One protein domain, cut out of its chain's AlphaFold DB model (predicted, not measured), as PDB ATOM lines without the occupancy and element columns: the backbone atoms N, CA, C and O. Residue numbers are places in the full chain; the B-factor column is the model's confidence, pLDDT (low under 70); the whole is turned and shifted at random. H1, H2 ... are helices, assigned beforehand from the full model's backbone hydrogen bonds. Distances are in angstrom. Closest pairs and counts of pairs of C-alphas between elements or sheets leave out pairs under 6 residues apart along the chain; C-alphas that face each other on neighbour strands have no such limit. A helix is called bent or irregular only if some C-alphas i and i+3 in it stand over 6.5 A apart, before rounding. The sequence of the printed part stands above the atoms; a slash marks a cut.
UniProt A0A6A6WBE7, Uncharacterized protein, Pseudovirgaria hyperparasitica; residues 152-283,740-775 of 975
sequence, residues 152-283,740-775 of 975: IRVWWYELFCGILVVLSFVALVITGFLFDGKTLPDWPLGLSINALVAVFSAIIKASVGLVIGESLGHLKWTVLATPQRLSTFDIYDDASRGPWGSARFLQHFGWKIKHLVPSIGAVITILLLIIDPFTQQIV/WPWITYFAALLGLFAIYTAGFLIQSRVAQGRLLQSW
ATOM      1  N   ILE A 152     -10.957 -38.545  37.647       56.81
ATOM      2  CA  ILE A 152     -11.540 -38.060  38.910       56.81
ATOM      3  C   ILE A 152     -11.220 -36.580  39.167       56.81
ATOM      4  O   ILE A 152     -12.068 -35.853  39.669       56.81
ATOM      5  N   ARG A 153     -10.032 -36.093  38.778       61.28
ATOM      6  CA  ARG A 153      -9.653 -34.677  38.958       61.28
ATOM      7  C   ARG A 153     -10.426 -33.723  38.047       61.28
ATOM      8  O   ARG A 153     -10.554 -32.551  38.380       61.28
ATOM      9  N   VAL A 154     -10.913 -34.205  36.904       65.81
ATOM     10  CA  VAL A 154     -11.612 -33.373  35.912       65.81
ATOM     11  C   VAL A 154     -13.080 -33.158  36.299       65.81
ATOM     12  O   VAL A 154     -13.596 -32.062  36.093       65.81
ATOM     13  N   TRP A 155     -13.708 -34.164  36.917       69.19
ATOM     14  CA  TRP A 155     -15.142 -34.199  37.256       69.19
ATOM     15  C   TRP A 155     -15.424 -34.113  38.770       69.19
ATOM     16  O   TRP A 155     -16.471 -34.546  39.250       69.19
ATOM     17  N   TRP A 156     -14.456 -33.629  39.556       76.00
ATOM     18  CA  TRP A 156     -14.555 -33.631  41.020       76.00
ATOM     19  C   TRP A 156     -15.675 -32.726  41.546       76.00
ATOM     20  O   TRP A 156     -16.297 -33.056  42.551       76.00
ATOM     21  N   TYR A 157     -15.955 -31.604  40.877       77.50
ATOM     22  CA  TYR A 157     -17.013 -30.678  41.296       77.50
ATOM     23  C   TYR A 157     -18.402 -31.296  41.116       77.50
ATOM     24  O   TYR A 157     -19.253 -31.187  41.993       77.50
ATOM     25  N   GLU A 158     -18.607 -32.008  40.016       83.94
ATOM     26  CA  GLU A 158     -19.846 -32.699  39.683       83.94
ATOM     27  C   GLU A 158     -20.062 -33.904  40.614       83.94
ATOM     28  O   GLU A 158     -21.176 -34.128  41.090       83.94
ATOM     29  N   LEU A 159     -18.985 -34.626  40.958       82.06
ATOM     30  CA  LEU A 159     -19.008 -35.691  41.968       82.06
ATOM     31  C   LEU A 159     -19.327 -35.142  43.367       82.06
ATOM     32  O   LEU A 159     -20.143 -35.721  44.081       82.06
ATOM     33  N   PHE A 160     -18.711 -34.018  43.745       87.81
ATOM     34  CA  PHE A 160     -18.968 -33.352  45.019       87.81
ATOM     35  C   PHE A 160     -20.427 -32.899  45.127       87.81
ATOM     36  O   PHE A 160     -21.082 -33.230  46.110       87.81
ATOM     37  N   CYS A 161     -20.961 -32.230  44.099       90.56
ATOM     38  CA  CYS A 161     -22.378 -31.872  44.033       90.56
ATOM     39  C   CYS A 161     -23.274 -33.114  44.127       90.56
ATOM     40  O   CYS A 161     -24.234 -33.099  44.888       90.56
ATOM     41  N   GLY A 162     -22.938 -34.208  43.433       88.75
ATOM     42  CA  GLY A 162     -23.677 -35.470  43.529       88.75
ATOM     43  C   GLY A 162     -23.737 -36.034  44.954       88.75
ATOM     44  O   GLY A 162     -24.814 -36.394  45.426       88.75
ATOM     45  N   ILE A 163     -22.607 -36.045  45.672       91.25
ATOM     46  CA  ILE A 163     -22.553 -36.451  47.088       91.25
ATOM     47  C   ILE A 163     -23.408 -35.514  47.947       91.25
ATOM     48  O   ILE A 163     -24.165 -35.977  48.798       91.25
ATOM     49  N   LEU A 164     -23.322 -34.206  47.704       93.50
ATOM     50  CA  LEU A 164     -24.060 -33.193  48.453       93.50
ATOM     51  C   LEU A 164     -25.583 -33.375  48.320       93.50
ATOM     52  O   LEU A 164     -26.298 -33.271  49.319       93.50
ATOM     53  N   VAL A 165     -26.078 -33.713  47.123       95.19
ATOM     54  CA  VAL A 165     -27.504 -34.016  46.895       95.19
ATOM     55  C   VAL A 165     -27.935 -35.237  47.712       95.19
ATOM     56  O   VAL A 165     -28.959 -35.182  48.392       95.19
ATOM     57  N   VAL A 166     -27.147 -36.319  47.692       94.38
ATOM     58  CA  VAL A 166     -27.460 -37.544  48.448       94.38
ATOM     59  C   VAL A 166     -27.476 -37.269  49.952       94.38
ATOM     60  O   VAL A 166     -28.435 -37.634  50.627       94.38
ATOM     61  N   LEU A 167     -26.458 -36.579  50.477       95.88
ATOM     62  CA  LEU A 167     -26.383 -36.231  51.899       95.88
ATOM     63  C   LEU A 167     -27.548 -35.335  52.333       95.88
ATOM     64  O   LEU A 167     -28.144 -35.574  53.381       95.88
ATOM     65  N   SER A 168     -27.903 -34.342  51.517       95.44
ATOM     66  CA  SER A 168     -29.010 -33.425  51.819       95.44
ATOM     67  C   SER A 168     -30.361 -34.139  51.809       95.44
ATOM     68  O   SER A 168     -31.209 -33.867  52.655       95.44
ATOM     69  N   PHE A 169     -30.560 -35.100  50.904       95.50
ATOM     70  CA  PHE A 169     -31.768 -35.920  50.893       95.50
ATOM     71  C   PHE A 169     -31.849 -36.858  52.099       95.50
ATOM     72  O   PHE A 169     -32.900 -36.951  52.730       95.50
ATOM     73  N   VAL A 170     -30.741 -37.507  52.471       96.06
ATOM     74  CA  VAL A 170     -30.683 -38.328  53.690       96.06
ATOM     75  C   VAL A 170     -30.997 -37.477  54.923       96.06
ATOM     76  O   VAL A 170     -31.794 -37.894  55.759       96.06
ATOM     77  N   ALA A 171     -30.451 -36.259  55.011       94.44
ATOM     78  CA  ALA A 171     -30.759 -35.328  56.095       94.44
ATOM     79  C   ALA A 171     -32.250 -34.941  56.134       94.44
ATOM     80  O   ALA A 171     -32.839 -34.892  57.217       94.44
ATOM     81  N   LEU A 172     -32.882 -34.736  54.973       93.31
ATOM     82  CA  LEU A 172     -34.319 -34.469  54.862       93.31
ATOM     83  C   LEU A 172     -35.153 -35.654  55.382       93.31
ATOM     84  O   LEU A 172     -36.059 -35.454  56.191       93.31
ATOM     85  N   VAL A 173     -34.808 -36.886  54.996       94.06
ATOM     86  CA  VAL A 173     -35.493 -38.113  55.450       94.06
ATOM     87  C   VAL A 173     -35.323 -38.334  56.958       94.06
ATOM     88  O   VAL A 173     -36.303 -38.598  57.653       94.06
ATOM     89  N   ILE A 174     -34.103 -38.182  57.481       93.88
ATOM     90  CA  ILE A 174     -33.814 -38.319  58.918       93.88
ATOM     91  C   ILE A 174     -34.585 -37.272  59.724       93.88
ATOM     92  O   ILE A 174     -35.175 -37.607  60.749       93.88
ATOM     93  N   THR A 175     -34.619 -36.022  59.254       91.00
ATOM     94  CA  THR A 175     -35.399 -34.955  59.901       91.00
ATOM     95  C   THR A 175     -36.881 -35.327  59.943       91.00
ATOM     96  O   THR A 175     -37.512 -35.177  60.985       91.00
ATOM     97  N   GLY A 176     -37.423 -35.895  58.860       89.94
ATOM     98  CA  GLY A 176     -38.784 -36.430  58.842       89.94
ATOM     99  C   GLY A 176     -39.018 -37.472  59.940       89.94
ATOM    100  O   GLY A 176     -39.867 -37.278  60.802       89.94
ATOM    101  N   PHE A 177     -38.210 -38.536  59.982       90.50
ATOM    102  CA  PHE A 177     -38.378 -39.620  60.963       90.50
ATOM    103  C   PHE A 177     -38.191 -39.175  62.414       90.50
ATOM    104  O   PHE A 177     -38.878 -39.664  63.309       90.50
ATOM    105  N   LEU A 178     -37.249 -38.266  62.674       89.75
ATOM    106  CA  LEU A 178     -36.959 -37.822  64.033       89.75
ATOM    107  C   LEU A 178     -38.057 -36.939  64.616       89.75
ATOM    108  O   LEU A 178     -38.178 -36.915  65.840       89.75
ATOM    109  N   PHE A 179     -38.810 -36.213  63.789       87.75
ATOM    110  CA  PHE A 179     -39.789 -35.229  64.251       87.75
ATOM    111  C   PHE A 179     -41.246 -35.590  63.936       87.75
ATOM    112  O   PHE A 179     -42.142 -34.892  64.411       87.75
ATOM    113  N   ASP A 180     -41.503 -36.678  63.207       86.81
ATOM    114  CA  ASP A 180     -42.867 -37.141  62.950       86.81
ATOM    115  C   ASP A 180     -43.574 -37.557  64.249       86.81
ATOM    116  O   ASP A 180     -43.034 -38.296  65.076       86.81
ATOM    117  N   GLY A 181     -44.777 -37.024  64.464       81.00
ATOM    118  CA  GLY A 181     -45.585 -37.274  65.658       81.00
ATOM    119  C   GLY A 181     -45.071 -36.623  66.945       81.00
ATOM    120  O   GLY A 181     -45.662 -36.843  68.003       81.00
ATOM    121  N   LYS A 182     -44.003 -35.816  66.894       83.44
ATOM    122  CA  LYS A 182     -43.472 -35.121  68.076       83.44
ATOM    123  C   LYS A 182     -44.078 -33.732  68.243       83.44
ATOM    124  O   LYS A 182     -44.508 -33.097  67.279       83.44
ATOM    125  N   THR A 183     -44.101 -33.253  69.487       82.12
ATOM    126  CA  THR A 183     -44.504 -31.877  69.800       82.12
ATOM    127  C   THR A 183     -43.542 -30.883  69.176       82.12
ATOM    128  O   THR A 183     -42.348 -31.178  69.066       82.12
ATOM    129  N   LEU A 184     -44.060 -29.710  68.808       79.19
ATOM    130  CA  LEU A 184     -43.255 -28.609  68.296       79.19
ATOM    131  C   LEU A 184     -42.066 -28.363  69.244       79.19
ATOM    132  O   LEU A 184     -42.285 -28.103  70.426       79.19
ATOM    133  N   PRO A 185     -40.821 -28.554  68.781       73.50
ATOM    134  CA  PRO A 185     -39.672 -28.430  69.654       73.50
ATOM    135  C   PRO A 185     -39.319 -26.949  69.831       73.50
ATOM    136  O   PRO A 185     -39.143 -26.230  68.850       73.50
ATOM    137  N   ASP A 186     -39.149 -26.510  71.076       71.19
ATOM    138  CA  ASP A 186     -38.713 -25.149  71.398       71.19
ATOM    139  C   ASP A 186     -37.186 -25.055  71.290       71.19
ATOM    140  O   ASP A 186     -36.443 -25.384  72.217       71.19
ATOM    141  N   TRP A 187     -36.692 -24.671  70.111       76.75
ATOM    142  CA  TRP A 187     -35.253 -24.560  69.865       76.75
ATOM    143  C   TRP A 187     -34.746 -23.213  70.389       76.75
ATOM    144  O   TRP A 187     -35.332 -22.182  70.057       76.75
ATOM    145  N   PRO A 188     -33.605 -23.167  71.103       69.06
ATOM    146  CA  PRO A 188     -33.069 -21.923  71.669       69.06
ATOM    147  C   PRO A 188     -32.692 -20.878  70.605       69.06
ATOM    148  O   PRO A 188     -32.546 -19.702  70.917       69.06
ATOM    149  N   LEU A 189     -32.541 -21.300  69.345       75.25
ATOM    150  CA  LEU A 189     -32.222 -20.444  68.199       75.25
ATOM    151  C   LEU A 189     -33.459 -20.038  67.373       75.25
ATOM    152  O   LEU A 189     -33.303 -19.381  66.348       75.25
ATOM    153  N   GLY A 190     -34.672 -20.459  67.758       74.31
ATOM    154  CA  GLY A 190     -35.912 -20.146  67.031       74.31
ATOM    155  C   GLY A 190     -36.017 -20.756  65.624       74.31
ATOM    156  O   GLY A 190     -36.869 -20.349  64.836       74.31
ATOM    157  N   LEU A 191     -35.150 -21.713  65.277       80.19
ATOM    158  CA  LEU A 191     -35.176 -22.389  63.978       80.19
ATOM    159  C   LEU A 191     -36.369 -23.347  63.895       80.19
ATOM    160  O   LEU A 191     -36.502 -24.255  64.713       80.19
ATOM    161  N   SER A 192     -37.216 -23.167  62.879       86.56
ATOM    162  CA  SER A 192     -38.343 -24.063  62.606       86.56
ATOM    163  C   SER A 192     -37.912 -25.275  61.773       86.56
ATOM    164  O   SER A 192     -36.961 -25.217  60.994       86.56
ATOM    165  N   ILE A 193     -38.657 -26.378  61.873       88.31
ATOM    166  CA  ILE A 193     -38.431 -27.563  61.024       88.31
ATOM    167  C   ILE A 193     -38.599 -27.206  59.540       88.31
ATOM    168  O   ILE A 193     -37.839 -27.678  58.698       88.31
ATOM    169  N   ASN A 194     -39.525 -26.293  59.227       89.00
ATOM    170  CA  ASN A 194     -39.710 -25.763  57.876       89.00
ATOM    171  C   ASN A 194     -38.439 -25.092  57.348       89.00
ATOM    172  O   ASN A 194     -38.112 -25.252  56.174       89.00
ATOM    173  N   ALA A 195     -37.696 -24.388  58.208       89.81
ATOM    174  CA  ALA A 195     -36.427 -23.782  57.825       89.81
ATOM    175  C   ALA A 195     -35.374 -24.844  57.470       89.81
ATOM    176  O   ALA A 195     -34.687 -24.701  56.463       89.81
ATOM    177  N   LEU A 196     -35.280 -25.939  58.233       90.38
ATOM    178  CA  LEU A 196     -34.356 -27.040  57.922       90.38
ATOM    179  C   LEU A 196     -34.694 -27.717  56.591       90.38
ATOM    180  O   LEU A 196     -33.813 -27.903  55.752       90.38
ATOM    181  N   VAL A 197     -35.972 -28.040  56.377       92.50
ATOM    182  CA  VAL A 197     -36.442 -28.644  55.122       92.50
ATOM    183  C   VAL A 197     -36.162 -27.719  53.934       92.50
ATOM    184  O   VAL A 197     -35.687 -28.196  52.903       92.50
ATOM    185  N   ALA A 198     -36.373 -26.406  54.087       93.25
ATOM    186  CA  ALA A 198     -36.068 -25.411  53.059       93.25
ATOM    187  C   ALA A 198     -34.564 -25.317  52.743       93.25
ATOM    188  O   ALA A 198     -34.182 -25.187  51.582       93.25
ATOM    189  N   VAL A 199     -33.693 -25.414  53.752       93.44
ATOM    190  CA  VAL A 199     -32.236 -25.417  53.539       93.44
ATOM    191  C   VAL A 199     -31.808 -26.662  52.760       93.44
ATOM    192  O   VAL A 199     -31.107 -26.541  51.755       93.44
ATOM    193  N   PHE A 200     -32.245 -27.855  53.171       94.25
ATOM    194  CA  PHE A 200     -31.873 -29.092  52.477       94.25
ATOM    195  C   PHE A 200     -32.403 -29.133  51.040       94.25
ATOM    196  O   PHE A 200     -31.679 -29.547  50.131       94.25
ATOM    197  N   SER A 201     -33.629 -28.664  50.802       94.69
ATOM    198  CA  SER A 201     -34.204 -28.621  49.456       94.69
ATOM    199  C   SER A 201     -33.523 -27.591  48.551       94.69
ATOM    200  O   SER A 201     -33.284 -27.885  47.378       94.69
ATOM    201  N   ALA A 202     -33.136 -26.431  49.088       95.12
ATOM    202  CA  ALA A 202     -32.374 -25.425  48.356       95.12
ATOM    203  C   ALA A 202     -31.007 -25.966  47.914       95.12
ATOM    204  O   ALA A 202     -30.603 -25.765  46.766       95.12
ATOM    205  N   ILE A 203     -30.326 -26.707  48.793       95.06
ATOM    206  CA  ILE A 203     -29.053 -27.360  48.474       95.06
ATOM    207  C   ILE A 203     -29.242 -28.401  47.359       95.06
ATOM    208  O   ILE A 203     -28.502 -28.373  46.374       95.06
ATOM    209  N   ILE A 204     -30.262 -29.265  47.456       94.94
ATOM    210  CA  ILE A 204     -30.601 -30.240  46.401       94.94
ATOM    211  C   ILE A 204     -30.838 -29.527  45.064       94.94
ATOM    212  O   ILE A 204     -30.225 -29.887  44.058       94.94
ATOM    213  N   LYS A 205     -31.687 -28.494  45.051       94.69
ATOM    214  CA  LYS A 205     -32.043 -27.726  43.850       94.69
ATOM    215  C   LYS A 205     -30.818 -27.090  43.194       94.69
ATOM    216  O   LYS A 205     -30.638 -27.224  41.983       94.69
ATOM    217  N   ALA A 206     -29.967 -26.440  43.986       94.44
ATOM    218  CA  ALA A 206     -28.756 -25.788  43.498       94.44
ATOM    219  C   ALA A 206     -27.753 -26.801  42.932       94.44
ATOM    220  O   ALA A 206     -27.270 -26.635  41.812       94.44
ATOM    221  N   SER A 207     -27.464 -27.879  43.665       94.00
ATOM    222  CA  SER A 207     -26.499 -28.891  43.232       94.00
ATOM    223  C   SER A 207     -26.963 -29.652  41.987       94.00
ATOM    224  O   SER A 207     -26.166 -29.838  41.067       94.00
ATOM    225  N   VAL A 208     -28.242 -30.046  41.912       94.50
ATOM    226  CA  VAL A 208     -28.807 -30.698  40.718       94.50
ATOM    227  C   VAL A 208     -28.790 -29.744  39.523       94.50
ATOM    228  O   VAL A 208     -28.342 -30.133  38.444       94.50
ATOM    229  N   GLY A 209     -29.212 -28.489  39.712       92.88
ATOM    230  CA  GLY A 209     -29.213 -27.477  38.653       92.88
ATOM    231  C   GLY A 209     -27.819 -27.213  38.080       92.88
ATOM    232  O   GLY A 209     -27.653 -27.205  36.862       92.88
ATOM    233  N   LEU A 210     -26.805 -27.077  38.944       91.19
ATOM    234  CA  LEU A 210     -25.412 -26.882  38.528       91.19
ATOM    235  C   LEU A 210     -24.891 -28.054  37.690       91.19
ATOM    236  O   LEU A 210     -24.321 -27.838  36.622       91.19
ATOM    237  N   VAL A 211     -25.105 -29.292  38.149       91.81
ATOM    238  CA  VAL A 211     -24.634 -30.479  37.420       91.81
ATOM    239  C   VAL A 211     -25.310 -30.581  36.054       91.81
ATOM    240  O   VAL A 211     -24.622 -30.858  35.075       91.81
ATOM    241  N   ILE A 212     -26.620 -30.318  35.971       92.69
ATOM    242  CA  ILE A 212     -27.376 -30.402  34.712       92.69
ATOM    243  C   ILE A 212     -26.976 -29.306  33.720       92.69
ATOM    244  O   ILE A 212     -26.845 -29.586  32.527       92.69
ATOM    245  N   GLY A 213     -26.773 -28.071  34.188       90.56
ATOM    246  CA  GLY A 213     -26.343 -26.963  33.333       90.56
ATOM    247  C   GLY A 213     -25.003 -27.265  32.656       90.56
ATOM    248  O   GLY A 213     -24.891 -27.205  31.430       90.56
ATOM    249  N   GLU A 214     -24.016 -27.702  33.441       88.00
ATOM    250  CA  GLU A 214     -22.693 -28.080  32.932       88.00
ATOM    251  C   GLU A 214     -22.748 -29.306  32.007       88.00
ATOM    252  O   GLU A 214     -22.094 -29.333  30.958       88.00
ATOM    253  N   SER A 215     -23.558 -30.320  32.330       88.25
ATOM    254  CA  SER A 215     -23.678 -31.521  31.497       88.25
ATOM    255  C   SER A 215     -24.429 -31.273  30.185       88.25
ATOM    256  O   SER A 215     -24.034 -31.820  29.154       88.25
ATOM    257  N   LEU A 216     -25.465 -30.426  30.160       89.88
ATOM    258  CA  LEU A 216     -26.111 -29.987  28.911       89.88
ATOM    259  C   LEU A 216     -25.158 -29.132  28.065       89.88
ATOM    260  O   LEU A 216     -25.033 -29.370  26.858       89.88
ATOM    261  N   GLY A 217     -24.420 -28.222  28.707       86.81
ATOM    262  CA  GLY A 217     -23.363 -27.435  28.072       86.81
ATOM    263  C   GLY A 217     -22.241 -28.303  27.494       86.81
ATOM    264  O   GLY A 217     -21.659 -27.963  26.470       86.81
ATOM    265  N   HIS A 218     -21.966 -29.467  28.080       85.81
ATOM    266  CA  HIS A 218     -21.064 -30.461  27.505       85.81
ATOM    267  C   HIS A 218     -21.695 -31.207  26.316       85.81
ATOM    268  O   HIS A 218     -21.065 -31.390  25.269       85.81
ATOM    269  N   LEU A 219     -22.953 -31.640  26.454       86.81
ATOM    270  CA  LEU A 219     -23.658 -32.402  25.420       86.81
ATOM    271  C   LEU A 219     -23.800 -31.617  24.106       86.81
ATOM    272  O   LEU A 219     -23.759 -32.248  23.043       86.81
ATOM    273  N   LYS A 220     -23.860 -30.275  24.151       86.88
ATOM    274  CA  LYS A 220     -23.873 -29.411  22.952       86.88
ATOM    275  C   LYS A 220     -22.706 -29.722  22.004       86.88
ATOM    276  O   LYS A 220     -22.910 -29.934  20.807       86.88
ATOM    277  N   TRP A 221     -21.499 -29.876  22.550       81.62
ATOM    278  CA  TRP A 221     -20.283 -30.164  21.787       81.62
ATOM    279  C   TRP A 221     -20.241 -31.603  21.273       81.62
ATOM    280  O   TRP A 221     -19.829 -31.852  20.141       81.62
ATOM    281  N   THR A 222     -20.740 -32.560  22.062       80.94
ATOM    282  CA  THR A 222     -20.784 -33.974  21.642       80.94
ATOM    283  C   THR A 222     -21.691 -34.205  20.437       80.94
ATOM    284  O   THR A 222     -21.446 -35.103  19.634       80.94
ATOM    285  N   VAL A 223     -22.736 -33.393  20.286       82.62
ATOM    286  CA  VAL A 223     -23.680 -33.491  19.170       82.62
ATOM    287  C   VAL A 223     -23.088 -32.882  17.896       82.62
ATOM    288  O   VAL A 223     -23.248 -33.472  16.823       82.62
ATOM    289  N   LEU A 224     -22.336 -31.781  18.021       80.12
ATOM    290  CA  LEU A 224     -21.590 -31.141  16.927       80.12
ATOM    291  C   LEU A 224     -20.386 -31.945  16.420       80.12
ATOM    292  O   LEU A 224     -19.916 -31.690  15.315       80.12
ATOM    293  N   ALA A 225     -19.936 -32.962  17.159       75.19
ATOM    294  CA  ALA A 225     -18.974 -33.943  16.650       75.19
ATOM    295  C   ALA A 225     -19.465 -34.658  15.372       75.19
ATOM    296  O   ALA A 225     -18.679 -35.246  14.636       75.19
ATOM    297  N   THR A 226     -20.775 -34.620  15.111       74.75
ATOM    298  CA  THR A 226     -21.387 -35.066  13.856       74.75
ATOM    299  C   THR A 226     -22.023 -33.873  13.140       74.75
ATOM    300  O   THR A 226     -22.549 -33.000  13.829       74.75
ATOM    301  N   PRO A 227     -22.076 -33.830  11.794       79.56
ATOM    302  CA  PRO A 227     -22.682 -32.710  11.068       79.56
ATOM    303  C   PRO A 227     -24.112 -32.409  11.546       79.56
ATOM    304  O   PRO A 227     -25.005 -33.253  11.423       79.56
ATOM    305  N   GLN A 228     -24.332 -31.221  12.122       83.62
ATOM    306  CA  GLN A 228     -25.639 -30.731  12.577       83.62
ATOM    307  C   GLN A 228     -25.944 -29.344  12.009       83.62
ATOM    308  O   GLN A 228     -25.055 -28.620  11.569       83.62
ATOM    309  N   ARG A 229     -27.219 -28.949  12.081       85.75
ATOM    310  CA  ARG A 229     -27.642 -27.561  11.859       85.75
ATOM    311  C   ARG A 229     -27.147 -26.679  13.004       85.75
ATOM    312  O   ARG A 229     -27.229 -27.085  14.162       85.75
ATOM    313  N   LEU A 230     -26.732 -25.452  12.692       84.81
ATOM    314  CA  LEU A 230     -26.300 -24.477  13.700       84.81
ATOM    315  C   LEU A 230     -27.417 -24.138  14.704       84.81
ATOM    316  O   LEU A 230     -27.143 -23.944  15.880       84.81
ATOM    317  N   SER A 231     -28.685 -24.181  14.283       87.94
ATOM    318  CA  SER A 231     -29.834 -24.004  15.185       87.94
ATOM    319  C   SER A 231     -29.904 -25.052  16.303       87.94
ATOM    320  O   SER A 231     -30.446 -24.781  17.365       87.94
ATOM    321  N   THR A 232     -29.367 -26.259  16.085       88.12
ATOM    322  CA  THR A 232     -29.293 -27.283  17.135       88.12
ATOM    323  C   THR A 232     -28.353 -26.840  18.249       88.12
ATOM    324  O   THR A 232     -28.646 -27.098  19.407       88.12
ATOM    325  N   PHE A 233     -27.256 -26.151  17.927       86.56
ATOM    326  CA  PHE A 233     -26.336 -25.632  18.937       86.56
ATOM    327  C   PHE A 233     -27.022 -24.604  19.844       86.56
ATOM    328  O   PHE A 233     -26.970 -24.748  21.060       86.56
ATOM    329  N   ASP A 234     -27.733 -23.647  19.240       89.88
ATOM    330  CA  ASP A 234     -28.480 -22.600  19.950       89.88
ATOM    331  C   ASP A 234     -29.518 -23.190  20.922       89.88
ATOM    332  O   ASP A 234     -29.546 -22.841  22.095       89.88
ATOM    333  N   ILE A 235     -30.298 -24.187  20.487       91.56
ATOM    334  CA  ILE A 235     -31.321 -24.820  21.340       91.56
ATOM    335  C   ILE A 235     -30.699 -25.591  22.521       91.56
ATOM    336  O   ILE A 235     -31.278 -25.630  23.606       91.56
ATOM    337  N   TYR A 236     -29.538 -26.230  22.331       90.81
ATOM    338  CA  TYR A 236     -28.816 -26.899  23.422       90.81
ATOM    339  C   TYR A 236     -28.251 -25.897  24.433       90.81
ATOM    340  O   TYR A 236     -28.303 -26.148  25.638       90.81
ATOM    341  N   ASP A 237     -27.716 -24.780  23.943       89.81
ATOM    342  CA  ASP A 237     -27.180 -23.723  24.793       89.81
ATOM    343  C   ASP A 237     -28.300 -23.039  25.592       89.81
ATOM    344  O   ASP A 237     -28.207 -22.950  26.817       89.81
ATOM    345  N   ASP A 238     -29.419 -22.710  24.939       91.69
ATOM    346  CA  ASP A 238     -30.646 -22.229  25.583       91.69
ATOM    347  C   ASP A 238     -31.114 -23.186  26.692       91.69
ATOM    348  O   ASP A 238     -31.431 -22.749  27.802       91.69
ATOM    349  N   ALA A 239     -31.134 -24.499  26.428       93.44
ATOM    350  CA  ALA A 239     -31.575 -25.504  27.396       93.44
ATOM    351  C   ALA A 239     -30.724 -25.534  28.672       93.44
ATOM    352  O   ALA A 239     -31.266 -25.718  29.761       93.44
ATOM    353  N   SER A 240     -29.415 -25.309  28.549       91.69
ATOM    354  CA  SER A 240     -28.490 -25.287  29.688       91.69
ATOM    355  C   SER A 240     -28.683 -24.085  30.624       91.69
ATOM    356  O   SER A 240     -28.251 -24.129  31.773       91.69
ATOM    357  N   ARG A 241     -29.361 -23.025  30.160       89.56
ATOM    358  CA  ARG A 241     -29.535 -21.757  30.891       89.56
ATOM    359  C   ARG A 241     -30.792 -21.703  31.755       89.56
ATOM    360  O   ARG A 241     -30.974 -20.739  32.495       89.56
ATOM    361  N   GLY A 242     -31.665 -22.709  31.678       89.94
ATOM    362  CA  GLY A 242     -32.795 -22.821  32.594       89.94
ATOM    363  C   GLY A 242     -34.051 -23.492  32.028       89.94
ATOM    364  O   GLY A 242     -34.038 -24.085  30.944       89.94
ATOM    365  N   PRO A 243     -35.174 -23.385  32.763       93.56
ATOM    366  CA  PRO A 243     -36.399 -24.131  32.476       93.56
ATOM    367  C   PRO A 243     -37.065 -23.754  31.150       93.56
ATOM    368  O   PRO A 243     -37.602 -24.623  30.467       93.56
ATOM    369  N   TRP A 244     -37.015 -22.477  30.752       94.19
ATOM    370  CA  TRP A 244     -37.633 -22.019  29.502       94.19
ATOM    371  C   TRP A 244     -36.929 -22.584  28.263       94.19
ATOM    372  O   TRP A 244     -37.576 -23.133  27.370       94.19
ATOM    373  N   GLY A 245     -35.595 -22.530  28.241       93.56
ATOM    374  CA  GLY A 245     -34.809 -23.167  27.186       93.56
ATOM    375  C   GLY A 245     -35.000 -24.684  27.173       93.56
ATOM    376  O   GLY A 245     -35.136 -25.282  26.109       93.56
ATOM    377  N   SER A 246     -35.116 -25.304  28.353       95.69
ATOM    378  CA  SER A 246     -35.431 -26.731  28.489       95.69
ATOM    379  C   SER A 246     -36.811 -27.091  27.914       95.69
ATOM    380  O   SER A 246     -36.948 -28.101  27.222       95.69
ATOM    381  N   ALA A 247     -37.831 -26.253  28.112       95.31
ATOM    382  CA  ALA A 247     -39.155 -26.457  27.520       95.31
ATOM    383  C   ALA A 247     -39.115 -26.348  25.986       95.31
ATOM    384  O   ALA A 247     -39.640 -27.216  25.282       95.31
ATOM    385  N   ARG A 248     -38.415 -25.332  25.461       94.38
ATOM    386  CA  ARG A 248     -38.190 -25.154  24.018       94.38
ATOM    387  C   ARG A 248     -37.439 -26.345  23.411       94.38
ATOM    388  O   ARG A 248     -37.788 -26.800  22.320       94.38
ATOM    389  N   PHE A 249     -36.453 -26.884  24.127       94.88
ATOM    390  CA  PHE A 249     -35.711 -28.081  23.732       94.88
ATOM    391  C   PHE A 249     -36.631 -29.294  23.570       94.88
ATOM    392  O   PHE A 249     -36.605 -29.958  22.529       94.88
ATOM    393  N   LEU A 250     -37.474 -29.564  24.572       94.69
ATOM    394  CA  LEU A 250     -38.412 -30.689  24.551       94.69
ATOM    395  C   LEU A 250     -39.438 -30.557  23.428       94.69
ATOM    396  O   LEU A 250     -39.720 -31.541  22.745       94.69
ATOM    397  N   GLN A 251     -39.939 -29.345  23.183       93.81
ATOM    398  CA  GLN A 251     -40.861 -29.082  22.079       93.81
ATOM    399  C   GLN A 251     -40.223 -29.368  20.711       93.81
ATOM    400  O   GLN A 251     -40.888 -29.885  19.815       93.81
ATOM    401  N   HIS A 252     -38.939 -29.045  20.534       91.12
ATOM    402  CA  HIS A 252     -38.265 -29.186  19.244       91.12
ATOM    403  C   HIS A 252     -37.741 -30.608  18.976       91.12
ATOM    404  O   HIS A 252     -37.894 -31.140  17.872       91.12
ATOM    405  N   PHE A 253     -37.103 -31.237  19.968       89.88
ATOM    406  CA  PHE A 253     -36.424 -32.528  19.799       89.88
ATOM    407  C   PHE A 253     -37.222 -33.728  20.322       89.88
ATOM    408  O   PHE A 253     -37.031 -34.837  19.811       89.88
ATOM    409  N   GLY A 254     -38.133 -33.524  21.277       84.69
ATOM    410  CA  GLY A 254     -38.953 -34.576  21.873       84.69
ATOM    411  C   GLY A 254     -38.135 -35.727  22.472       84.69
ATOM    412  O   GLY A 254     -37.078 -35.525  23.067       84.69
ATOM    413  N   TRP A 255     -38.619 -36.956  22.278       87.88
ATOM    414  CA  TRP A 255     -38.046 -38.192  22.839       87.88
ATOM    415  C   TRP A 255     -37.197 -38.996  21.840       87.88
ATOM    416  O   TRP A 255     -37.082 -40.216  21.930       87.88
ATOM    417  N   LYS A 256     -36.600 -38.333  20.845       86.88
ATOM    418  CA  LYS A 256     -35.747 -39.010  19.855       86.88
ATOM    419  C   LYS A 256     -34.532 -39.641  20.545       86.88
ATOM    420  O   LYS A 256     -33.865 -38.971  21.324       86.88
ATOM    421  N   ILE A 257     -34.176 -40.878  20.176       82.81
ATOM    422  CA  ILE A 257     -33.083 -41.664  20.800       82.81
ATOM    423  C   ILE A 257     -31.773 -40.866  20.904       82.81
ATOM    424  O   ILE A 257     -31.113 -40.875  21.939       82.81
ATOM    425  N   LYS A 258     -31.417 -40.114  19.855       82.38
ATOM    426  CA  LYS A 258     -30.209 -39.271  19.822       82.38
ATOM    427  C   LYS A 258     -30.199 -38.162  20.886       82.38
ATOM    428  O   LYS A 258     -29.130 -37.752  21.330       82.38
ATOM    429  N   HIS A 259     -31.374 -37.675  21.269       88.38
ATOM    430  CA  HIS A 259     -31.571 -36.561  22.196       88.38
ATOM    431  C   HIS A 259     -32.129 -37.016  23.553       88.38
ATOM    432  O   HIS A 259     -32.398 -36.171  24.395       88.38
ATOM    433  N   LEU A 260     -32.253 -38.327  23.795       90.62
ATOM    434  CA  LEU A 260     -32.927 -38.886  24.969       90.62
ATOM    435  C   LEU A 260     -32.326 -38.401  26.298       90.62
ATOM    436  O   LEU A 260     -33.049 -37.911  27.156       90.62
ATOM    437  N   VAL A 261     -31.004 -38.499  26.457       92.06
ATOM    438  CA  VAL A 261     -30.303 -38.047  27.671       92.06
ATOM    439  C   VAL A 261     -30.462 -36.528  27.880       92.06
ATOM    440  O   VAL A 261     -30.909 -36.140  28.959       92.06
ATOM    441  N   PRO A 262     -30.194 -35.655  26.883       92.31
ATOM    442  CA  PRO A 262     -30.523 -34.230  26.969       92.31
ATOM    443  C   PRO A 262     -31.987 -33.935  27.330       92.31
ATOM    444  O   PRO A 262     -32.237 -33.056  28.149       92.31
ATOM    445  N   SER A 263     -32.945 -34.683  26.772       94.00
ATOM    446  CA  SER A 263     -34.371 -34.525  27.080       94.00
ATOM    447  C   SER A 263     -34.678 -34.859  28.541       94.00
ATOM    448  O   SER A 263     -35.426 -34.126  29.178       94.00
ATOM    449  N   ILE A 264     -34.057 -35.896  29.115       94.31
ATOM    450  CA  ILE A 264     -34.176 -36.193  30.554       94.31
ATOM    451  C   ILE A 264     -33.619 -35.025  31.388       94.31
ATOM    452  O   ILE A 264     -34.273 -34.591  32.333       94.31
ATOM    453  N   GLY A 265     -32.465 -34.463  31.012       94.00
ATOM    454  CA  GLY A 265     -31.894 -33.284  31.682       94.00
ATOM    455  C   GLY A 265     -32.803 -32.050  31.609       94.00
ATOM    456  O   GLY A 265     -32.995 -31.358  32.610       94.00
ATOM    457  N   ALA A 266     -33.432 -31.814  30.455       95.44
ATOM    458  CA  ALA A 266     -34.410 -30.744  30.268       95.44
ATOM    459  C   ALA A 266     -35.671 -30.949  31.133       95.44
ATOM    460  O   ALA A 266     -36.149 -30.005  31.760       95.44
ATOM    461  N   VAL A 267     -36.176 -32.186  31.236       96.00
ATOM    462  CA  VAL A 267     -37.301 -32.527  32.130       96.00
ATOM    463  C   VAL A 267     -36.934 -32.275  33.590       96.00
ATOM    464  O   VAL A 267     -37.702 -31.626  34.296       96.00
ATOM    465  N   ILE A 268     -35.762 -32.730  34.045       96.19
ATOM    466  CA  ILE A 268     -35.326 -32.512  35.432       96.19
ATOM    467  C   ILE A 268     -35.220 -31.009  35.726       96.19
ATOM    468  O   ILE A 268     -35.722 -30.565  36.753       96.19
ATOM    469  N   THR A 269     -34.663 -30.212  34.806       95.69
ATOM    470  CA  THR A 269     -34.560 -28.745  34.949       95.69
ATOM    471  C   THR A 269     -35.926 -28.080  35.143       95.69
ATOM    472  O   THR A 269     -36.051 -27.153  35.941       95.69
ATOM    473  N   ILE A 270     -36.965 -28.562  34.455       95.75
ATOM    474  CA  ILE A 270     -38.343 -28.088  34.648       95.75
ATOM    475  C   ILE A 270     -38.897 -28.563  35.995       95.75
ATOM    476  O   ILE A 270     -39.501 -27.771  36.716       95.75
ATOM    477  N   LEU A 271     -38.666 -29.829  36.367       94.88
ATOM    478  CA  LEU A 271     -39.121 -30.371  37.648       94.88
ATOM    479  C   LEU A 271     -38.550 -29.584  38.832       94.88
ATOM    480  O   LEU A 271     -39.295 -29.361  39.782       94.88
ATOM    481  N   LEU A 272     -37.311 -29.078  38.755       95.25
ATOM    482  CA  LEU A 272     -36.697 -28.253  39.809       95.25
ATOM    483  C   LEU A 272     -37.533 -27.025  40.222       95.25
ATOM    484  O   LEU A 272     -37.363 -26.538  41.340       95.25
ATOM    485  N   LEU A 273     -38.430 -26.520  39.367       93.38
ATOM    486  CA  LEU A 273     -39.320 -25.397  39.699       93.38
ATOM    487  C   LEU A 273     -40.330 -25.736  40.802       93.38
ATOM    488  O   LEU A 273     -40.742 -24.855  41.551       93.38
ATOM    489  N   ILE A 274     -40.734 -27.002  40.896       91.81
ATOM    490  CA  ILE A 274     -41.828 -27.450  41.765       91.81
ATOM    491  C   ILE A 274     -41.305 -27.898  43.148       91.81
ATOM    492  O   ILE A 274     -42.089 -28.104  44.072       91.81
ATOM    493  N   ILE A 275     -39.980 -27.963  43.334       92.44
ATOM    494  CA  ILE A 275     -39.342 -28.256  44.629       92.44
ATOM    495  C   ILE A 275     -39.908 -27.357  45.735       92.44
ATOM    496  O   ILE A 275     -40.322 -27.858  46.777       92.44
ATOM    497  N   ASP A 276     -39.966 -26.046  45.500       89.94
ATOM    498  CA  ASP A 276     -40.321 -25.073  46.536       89.94
ATOM    499  C   ASP A 276     -41.759 -25.272  47.072       89.94
ATOM    500  O   ASP A 276     -41.906 -25.481  48.280       89.94
ATOM    501  N   PRO A 277     -42.828 -25.314  46.246       90.00
ATOM    502  CA  PRO A 277     -44.181 -25.561  46.758       90.00
ATOM    503  C   PRO A 277     -44.343 -26.944  47.403       90.00
ATOM    504  O   PRO A 277     -45.103 -27.085  48.357       90.00
ATOM    505  N   PHE A 278     -43.614 -27.966  46.942       89.94
ATOM    506  CA  PHE A 278     -43.695 -29.304  47.536       89.94
ATOM    507  C   PHE A 278     -43.026 -29.344  48.911       89.94
ATOM    508  O   PHE A 278     -43.526 -30.004  49.817       89.94
ATOM    509  N   THR A 279     -41.938 -28.591  49.107       90.81
ATOM    510  CA  THR A 279     -41.252 -28.527  50.410       90.81
ATOM    511  C   THR A 279     -42.111 -27.913  51.495       90.81
ATOM    512  O   THR A 279     -42.071 -28.377  52.631       90.81
ATOM    513  N   GLN A 280     -42.942 -26.932  51.137       88.00
ATOM    514  CA  GLN A 280     -43.891 -26.317  52.063       88.00
ATOM    515  C   GLN A 280     -44.954 -27.306  52.555       88.00
ATOM    516  O   GLN A 280     -45.489 -27.123  53.642       88.00
ATOM    517  N   GLN A 281     -45.242 -28.361  51.786       90.31
ATOM    518  CA  GLN A 281     -46.253 -29.363  52.126       90.31
ATOM    519  C   GLN A 281     -45.693 -30.564  52.901       90.31
ATOM    520  O   GLN A 281     -46.469 -31.392  53.371       90.31
ATOM    521  N   ILE A 282     -44.368 -30.679  53.064       92.38
ATOM    522  CA  ILE A 282     -43.741 -31.796  53.796       92.38
ATOM    523  C   ILE A 282     -44.101 -31.760  55.285       92.38
ATOM    524  O   ILE A 282     -44.239 -32.814  55.901       92.38
ATOM    525  N   VAL A 283     -44.246 -30.570  55.870       91.06
ATOM    526  CA  VAL A 283     -44.421 -30.388  57.314       91.06
ATOM    527  C   VAL A 283     -45.772 -29.743  57.590       91.06
ATOM    528  O   VAL A 283     -46.017 -28.599  57.212       91.06
ATOM    529  N   TRP A 740     -45.158 -37.758  54.217       91.31
ATOM    530  CA  TRP A 740     -44.285 -38.673  53.473       91.31
ATOM    531  C   TRP A 740     -44.519 -38.729  51.951       91.31
ATOM    532  O   TRP A 740     -43.523 -38.826  51.223       91.31
ATOM    533  N   PRO A 741     -45.756 -38.601  51.416       91.38
ATOM    534  CA  PRO A 741     -45.973 -38.565  49.971       91.38
ATOM    535  C   PRO A 741     -45.160 -37.485  49.245       91.38
ATOM    536  O   PRO A 741     -44.664 -37.738  48.149       91.38
ATOM    537  N   TRP A 742     -44.921 -36.318  49.849       90.75
ATOM    538  CA  TRP A 742     -44.144 -35.249  49.204       90.75
ATOM    539  C   TRP A 742     -42.638 -35.534  49.161       90.75
ATOM    540  O   TRP A 742     -41.941 -35.048  48.272       90.75
ATOM    541  N   ILE A 743     -42.126 -36.384  50.055       91.06
ATOM    542  CA  ILE A 743     -40.724 -36.831  50.035       91.06
ATOM    543  C   ILE A 743     -40.473 -37.786  48.857       91.06
ATOM    544  O   ILE A 743     -39.372 -37.809  48.302       91.06
ATOM    545  N   THR A 744     -41.498 -38.518  48.400       92.06
ATOM    546  CA  THR A 744     -41.377 -39.413  47.232       92.06
ATOM    547  C   THR A 744     -40.982 -38.664  45.961       92.06
ATOM    548  O   THR A 744     -40.235 -39.199  45.145       92.06
ATOM    549  N   TYR A 745     -41.388 -37.399  45.825       92.31
ATOM    550  CA  TYR A 745     -40.971 -36.543  44.719       92.31
ATOM    551  C   TYR A 745     -39.452 -36.300  44.727       92.31
ATOM    552  O   TYR A 745     -38.815 -36.418  43.684       92.31
ATOM    553  N   PHE A 746     -38.846 -36.052  45.894       93.31
ATOM    554  CA  PHE A 746     -37.389 -35.911  46.015       93.31
ATOM    555  C   PHE A 746     -36.658 -37.214  45.703       93.31
ATOM    556  O   PHE A 746     -35.640 -37.189  45.014       93.31
ATOM    557  N   ALA A 747     -37.197 -38.350  46.154       93.81
ATOM    558  CA  ALA A 747     -36.651 -39.666  45.836       93.81
ATOM    559  C   ALA A 747     -36.710 -39.952  44.324       93.81
ATOM    560  O   ALA A 747     -35.722 -40.393  43.733       93.81
ATOM    561  N   ALA A 748     -37.839 -39.647  43.679       94.62
ATOM    562  CA  ALA A 748     -38.017 -39.796  42.239       94.62
ATOM    563  C   ALA A 748     -37.092 -38.858  41.449       94.62
ATOM    564  O   ALA A 748     -36.454 -39.286  40.488       94.62
ATOM    565  N   LEU A 749     -36.964 -37.601  41.882       94.44
ATOM    566  CA  LEU A 749     -36.054 -36.620  41.293       94.44
ATOM    567  C   LEU A 749     -34.595 -37.082  41.389       94.44
ATOM    568  O   LEU A 749     -33.856 -36.991  40.411       94.44
ATOM    569  N   LEU A 750     -34.194 -37.628  42.538       94.25
ATOM    570  CA  LEU A 750     -32.878 -38.226  42.745       94.25
ATOM    571  C   LEU A 750     -32.635 -39.440  41.850       94.25
ATOM    572  O   LEU A 750     -31.560 -39.555  41.262       94.25
ATOM    573  N   GLY A 751     -33.628 -40.321  41.715       95.06
ATOM    574  CA  GLY A 751     -33.566 -41.460  40.801       95.06
ATOM    575  C   GLY A 751     -33.384 -41.012  39.349       95.06
ATOM    576  O   GLY A 751     -32.483 -41.491  38.661       95.06
ATOM    577  N   LEU A 752     -34.171 -40.029  38.900       94.81
ATOM    578  CA  LEU A 752     -34.039 -39.428  37.570       94.81
ATOM    579  C   LEU A 752     -32.672 -38.766  37.375       94.81
ATOM    580  O   LEU A 752     -32.055 -38.938  36.325       94.81
ATOM    581  N   PHE A 753     -32.170 -38.055  38.384       94.81
ATOM    582  CA  PHE A 753     -30.847 -37.438  38.360       94.81
ATOM    583  C   PHE A 753     -29.719 -38.478  38.285       94.81
ATOM    584  O   PHE A 753     -28.780 -38.315  37.504       94.81
ATOM    585  N   ALA A 754     -29.818 -39.586  39.021       92.75
ATOM    586  CA  ALA A 754     -28.861 -40.690  38.952       92.75
ATOM    587  C   ALA A 754     -28.871 -41.373  37.570       92.75
ATOM    588  O   ALA A 754     -27.816 -41.608  36.978       92.75
ATOM    589  N   ILE A 755     -30.058 -41.622  37.007       93.94
ATOM    590  CA  ILE A 755     -30.213 -42.171  35.650       93.94
ATOM    591  C   ILE A 755     -29.623 -41.210  34.612       93.94
ATOM    592  O   ILE A 755     -28.880 -41.631  33.723       93.94
ATOM    593  N   TYR A 756     -29.916 -39.914  34.736       94.25
ATOM    594  CA  TYR A 756     -29.396 -38.878  33.851       94.25
ATOM    595  C   TYR A 756     -27.871 -38.795  33.903       94.25
ATOM    596  O   TYR A 756     -27.227 -38.821  32.857       94.25
ATOM    597  N   THR A 757     -27.284 -38.734  35.100       90.19
ATOM    598  CA  THR A 757     -25.827 -38.642  35.274       90.19
ATOM    599  C   THR A 757     -25.116 -39.887  34.743       90.19
ATOM    600  O   THR A 757     -24.122 -39.755  34.031       90.19
ATOM    601  N   ALA A 758     -25.655 -41.090  34.975       89.50
ATOM    602  CA  ALA A 758     -25.133 -42.319  34.381       89.50
ATOM    603  C   ALA A 758     -25.225 -42.301  32.844       89.50
ATOM    604  O   ALA A 758     -24.232 -42.559  32.158       89.50
ATOM    605  N   GLY A 759     -26.388 -41.935  32.291       89.44
ATOM    606  CA  GLY A 759     -26.601 -41.819  30.847       89.44
ATOM    607  C   GLY A 759     -25.684 -40.782  30.194       89.44
ATOM    608  O   GLY A 759     -25.086 -41.049  29.151       89.44
ATOM    609  N   PHE A 760     -25.502 -39.635  30.845       88.19
ATOM    610  CA  PHE A 760     -24.574 -38.583  30.442       88.19
ATOM    611  C   PHE A 760     -23.126 -39.078  30.418       88.19
ATOM    612  O   PHE A 760     -22.424 -38.861  29.426       88.19
ATOM    613  N   LEU A 761     -22.676 -39.772  31.468       85.81
ATOM    614  CA  LEU A 761     -21.322 -40.323  31.531       85.81
ATOM    615  C   LEU A 761     -21.097 -41.356  30.421       85.81
ATOM    616  O   LEU A 761     -20.079 -41.292  29.733       85.81
ATOM    617  N   ILE A 762     -22.055 -42.258  30.188       85.81
ATOM    618  CA  ILE A 762     -21.977 -43.255  29.110       85.81
ATOM    619  C   ILE A 762     -21.927 -42.566  27.742       85.81
ATOM    620  O   ILE A 762     -21.025 -42.848  26.952       85.81
ATOM    621  N   GLN A 763     -22.842 -41.631  27.464       85.69
ATOM    622  CA  GLN A 763     -22.878 -40.910  26.190       85.69
ATOM    623  C   GLN A 763     -21.581 -40.135  25.946       85.69
ATOM    624  O   GLN A 763     -21.034 -40.184  24.843       85.69
ATOM    625  N   SER A 764     -21.060 -39.474  26.979       82.19
ATOM    626  CA  SER A 764     -19.804 -38.727  26.908       82.19
ATOM    627  C   SER A 764     -18.620 -39.647  26.603       82.19
ATOM    628  O   SER A 764     -17.808 -39.339  25.730       82.19
ATOM    629  N   ARG A 765     -18.550 -40.824  27.239       79.38
ATOM    630  CA  ARG A 765     -17.501 -41.825  26.982       79.38
ATOM    631  C   ARG A 765     -17.593 -42.435  25.586       79.38
ATOM    632  O   ARG A 765     -16.573 -42.565  24.913       79.38
ATOM    633  N   VAL A 766     -18.795 -42.784  25.131       81.81
ATOM    634  CA  VAL A 766     -19.015 -43.350  23.789       81.81
ATOM    635  C   VAL A 766     -18.679 -42.324  22.707       81.81
ATOM    636  O   VAL A 766     -18.015 -42.666  21.728       81.81
ATOM    637  N   ALA A 767     -19.093 -41.065  22.880       78.12
ATOM    638  CA  ALA A 767     -18.766 -39.987  21.950       78.12
ATOM    639  C   ALA A 767     -17.247 -39.768  21.849       78.12
ATOM    640  O   ALA A 767     -16.716 -39.688  20.741       78.12
ATOM    641  N   GLN A 768     -16.539 -39.771  22.983       72.31
ATOM    642  CA  GLN A 768     -15.073 -39.706  23.009       72.31
ATOM    643  C   GLN A 768     -14.429 -40.894  22.283       72.31
ATOM    644  O   GLN A 768     -13.539 -40.693  21.460       72.31
ATOM    645  N   GLY A 769     -14.900 -42.119  22.533       71.00
ATOM    646  CA  GLY A 769     -14.395 -43.316  21.857       71.00
ATOM    647  C   GLY A 769     -14.542 -43.247  20.334       71.00
ATOM    648  O   GLY A 769     -13.604 -43.573  19.609       71.00
ATOM    649  N   ARG A 770     -15.685 -42.755  19.840       73.69
ATOM    650  CA  ARG A 770     -15.925 -42.570  18.397       73.69
ATOM    651  C   ARG A 770     -15.009 -41.518  17.782       73.69
ATOM    652  O   ARG A 770     -14.485 -41.742  16.696       73.69
ATOM    653  N   LEU A 771     -14.806 -40.396  18.471       69.12
ATOM    654  CA  LEU A 771     -13.903 -39.342  18.011       69.12
ATOM    655  C   LEU A 771     -12.464 -39.853  17.896       69.12
ATOM    656  O   LEU A 771     -11.832 -39.647  16.862       69.12
ATOM    657  N   LEU A 772     -11.990 -40.601  18.894       66.62
ATOM    658  CA  LEU A 772     -10.665 -41.226  18.854       66.62
ATOM    659  C   LEU A 772     -10.514 -42.181  17.668       66.62
ATOM    660  O   LEU A 772      -9.534 -42.087  16.941       66.62
ATOM    661  N   GLN A 773     -11.504 -43.043  17.428       68.94
ATOM    662  CA  GLN A 773     -11.477 -43.984  16.303       68.94
ATOM    663  C   GLN A 773     -11.535 -43.285  14.939       68.94
ATOM    664  O   GLN A 773     -10.880 -43.722  13.994       68.94
ATOM    665  N   SER A 774     -12.322 -42.208  14.812       65.06
ATOM    666  CA  SER A 774     -12.379 -41.412  13.577       65.06
ATOM    667  C   SER A 774     -11.041 -40.744  13.266       65.06
ATOM    668  O   SER A 774     -10.670 -40.615  12.104       65.06
ATOM    669  N   TRP A 775     -10.303 -40.377  14.314       61.53
ATOM    670  CA  TRP A 775      -9.011 -39.722  14.201       61.53
ATOM    671  C   TRP A 775      -7.886 -40.722  13.914       61.53
ATOM    672  O   TRP A 775      -7.068 -40.482  13.032       61.53
TER     673      TRP A 775
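Overview. This is residues 152 to 283 and 740 to 775 of the 975 residues of an uncharacterized protein of Pseudovirgaria hyperparasitica (UniProt A0A6A6WBE7). Long helices H6, H2, H1 and H5 run lengthwise in an elongated up-and-down bundle, each helix running against the one before; toward one end short H3 packs on H2 and short H4 on H5. At the other end residues 186 to 191 stick out. The printed part has 168 residues with six named helices, H1 to H6 in order, all helix; it is only just loose, close to compact, with radius of gyration of the C-alphas 18.7 A and spans 65 by 34 by 24 A.

Along the chain. H6, residues 740 to 775, measures 52.8 A and ends at C-alpha 775 (-9.011, -39.722, 14.201). H2, 193 to 224, measures 47.3 A; H5, 257 to 281, 36.1 A; H1, 156 to 179, 34.3 A, from C-alpha 156 (-14.555, -33.631, 41.020). H3 is 230 to 240, H4 243 to 253. H5 is irregular, C-alphas 258 and 261 being 7.9 A apart.

Arrangement. H6 touches H5, closest C-alphas Val 261 and Gly 759, 6.2 A. The hub H2 touches H1, H3, H5 and H6. H1 and H5 are apart. Every O i to N i+4 pair is within hydrogen-bond range in H1, H3 and H4; 27 of 28 in H2, 13 of 21 in H5, 30 of 32 in H6.

Size, cuts and confidence. Residues 284 to 739 are cut out; C-alphas 283 and 740 are 9.1 A apart. The link H1 to H2 is long. Residues 152 to 155, 188 and 771 to 775 have pLDDT under 70.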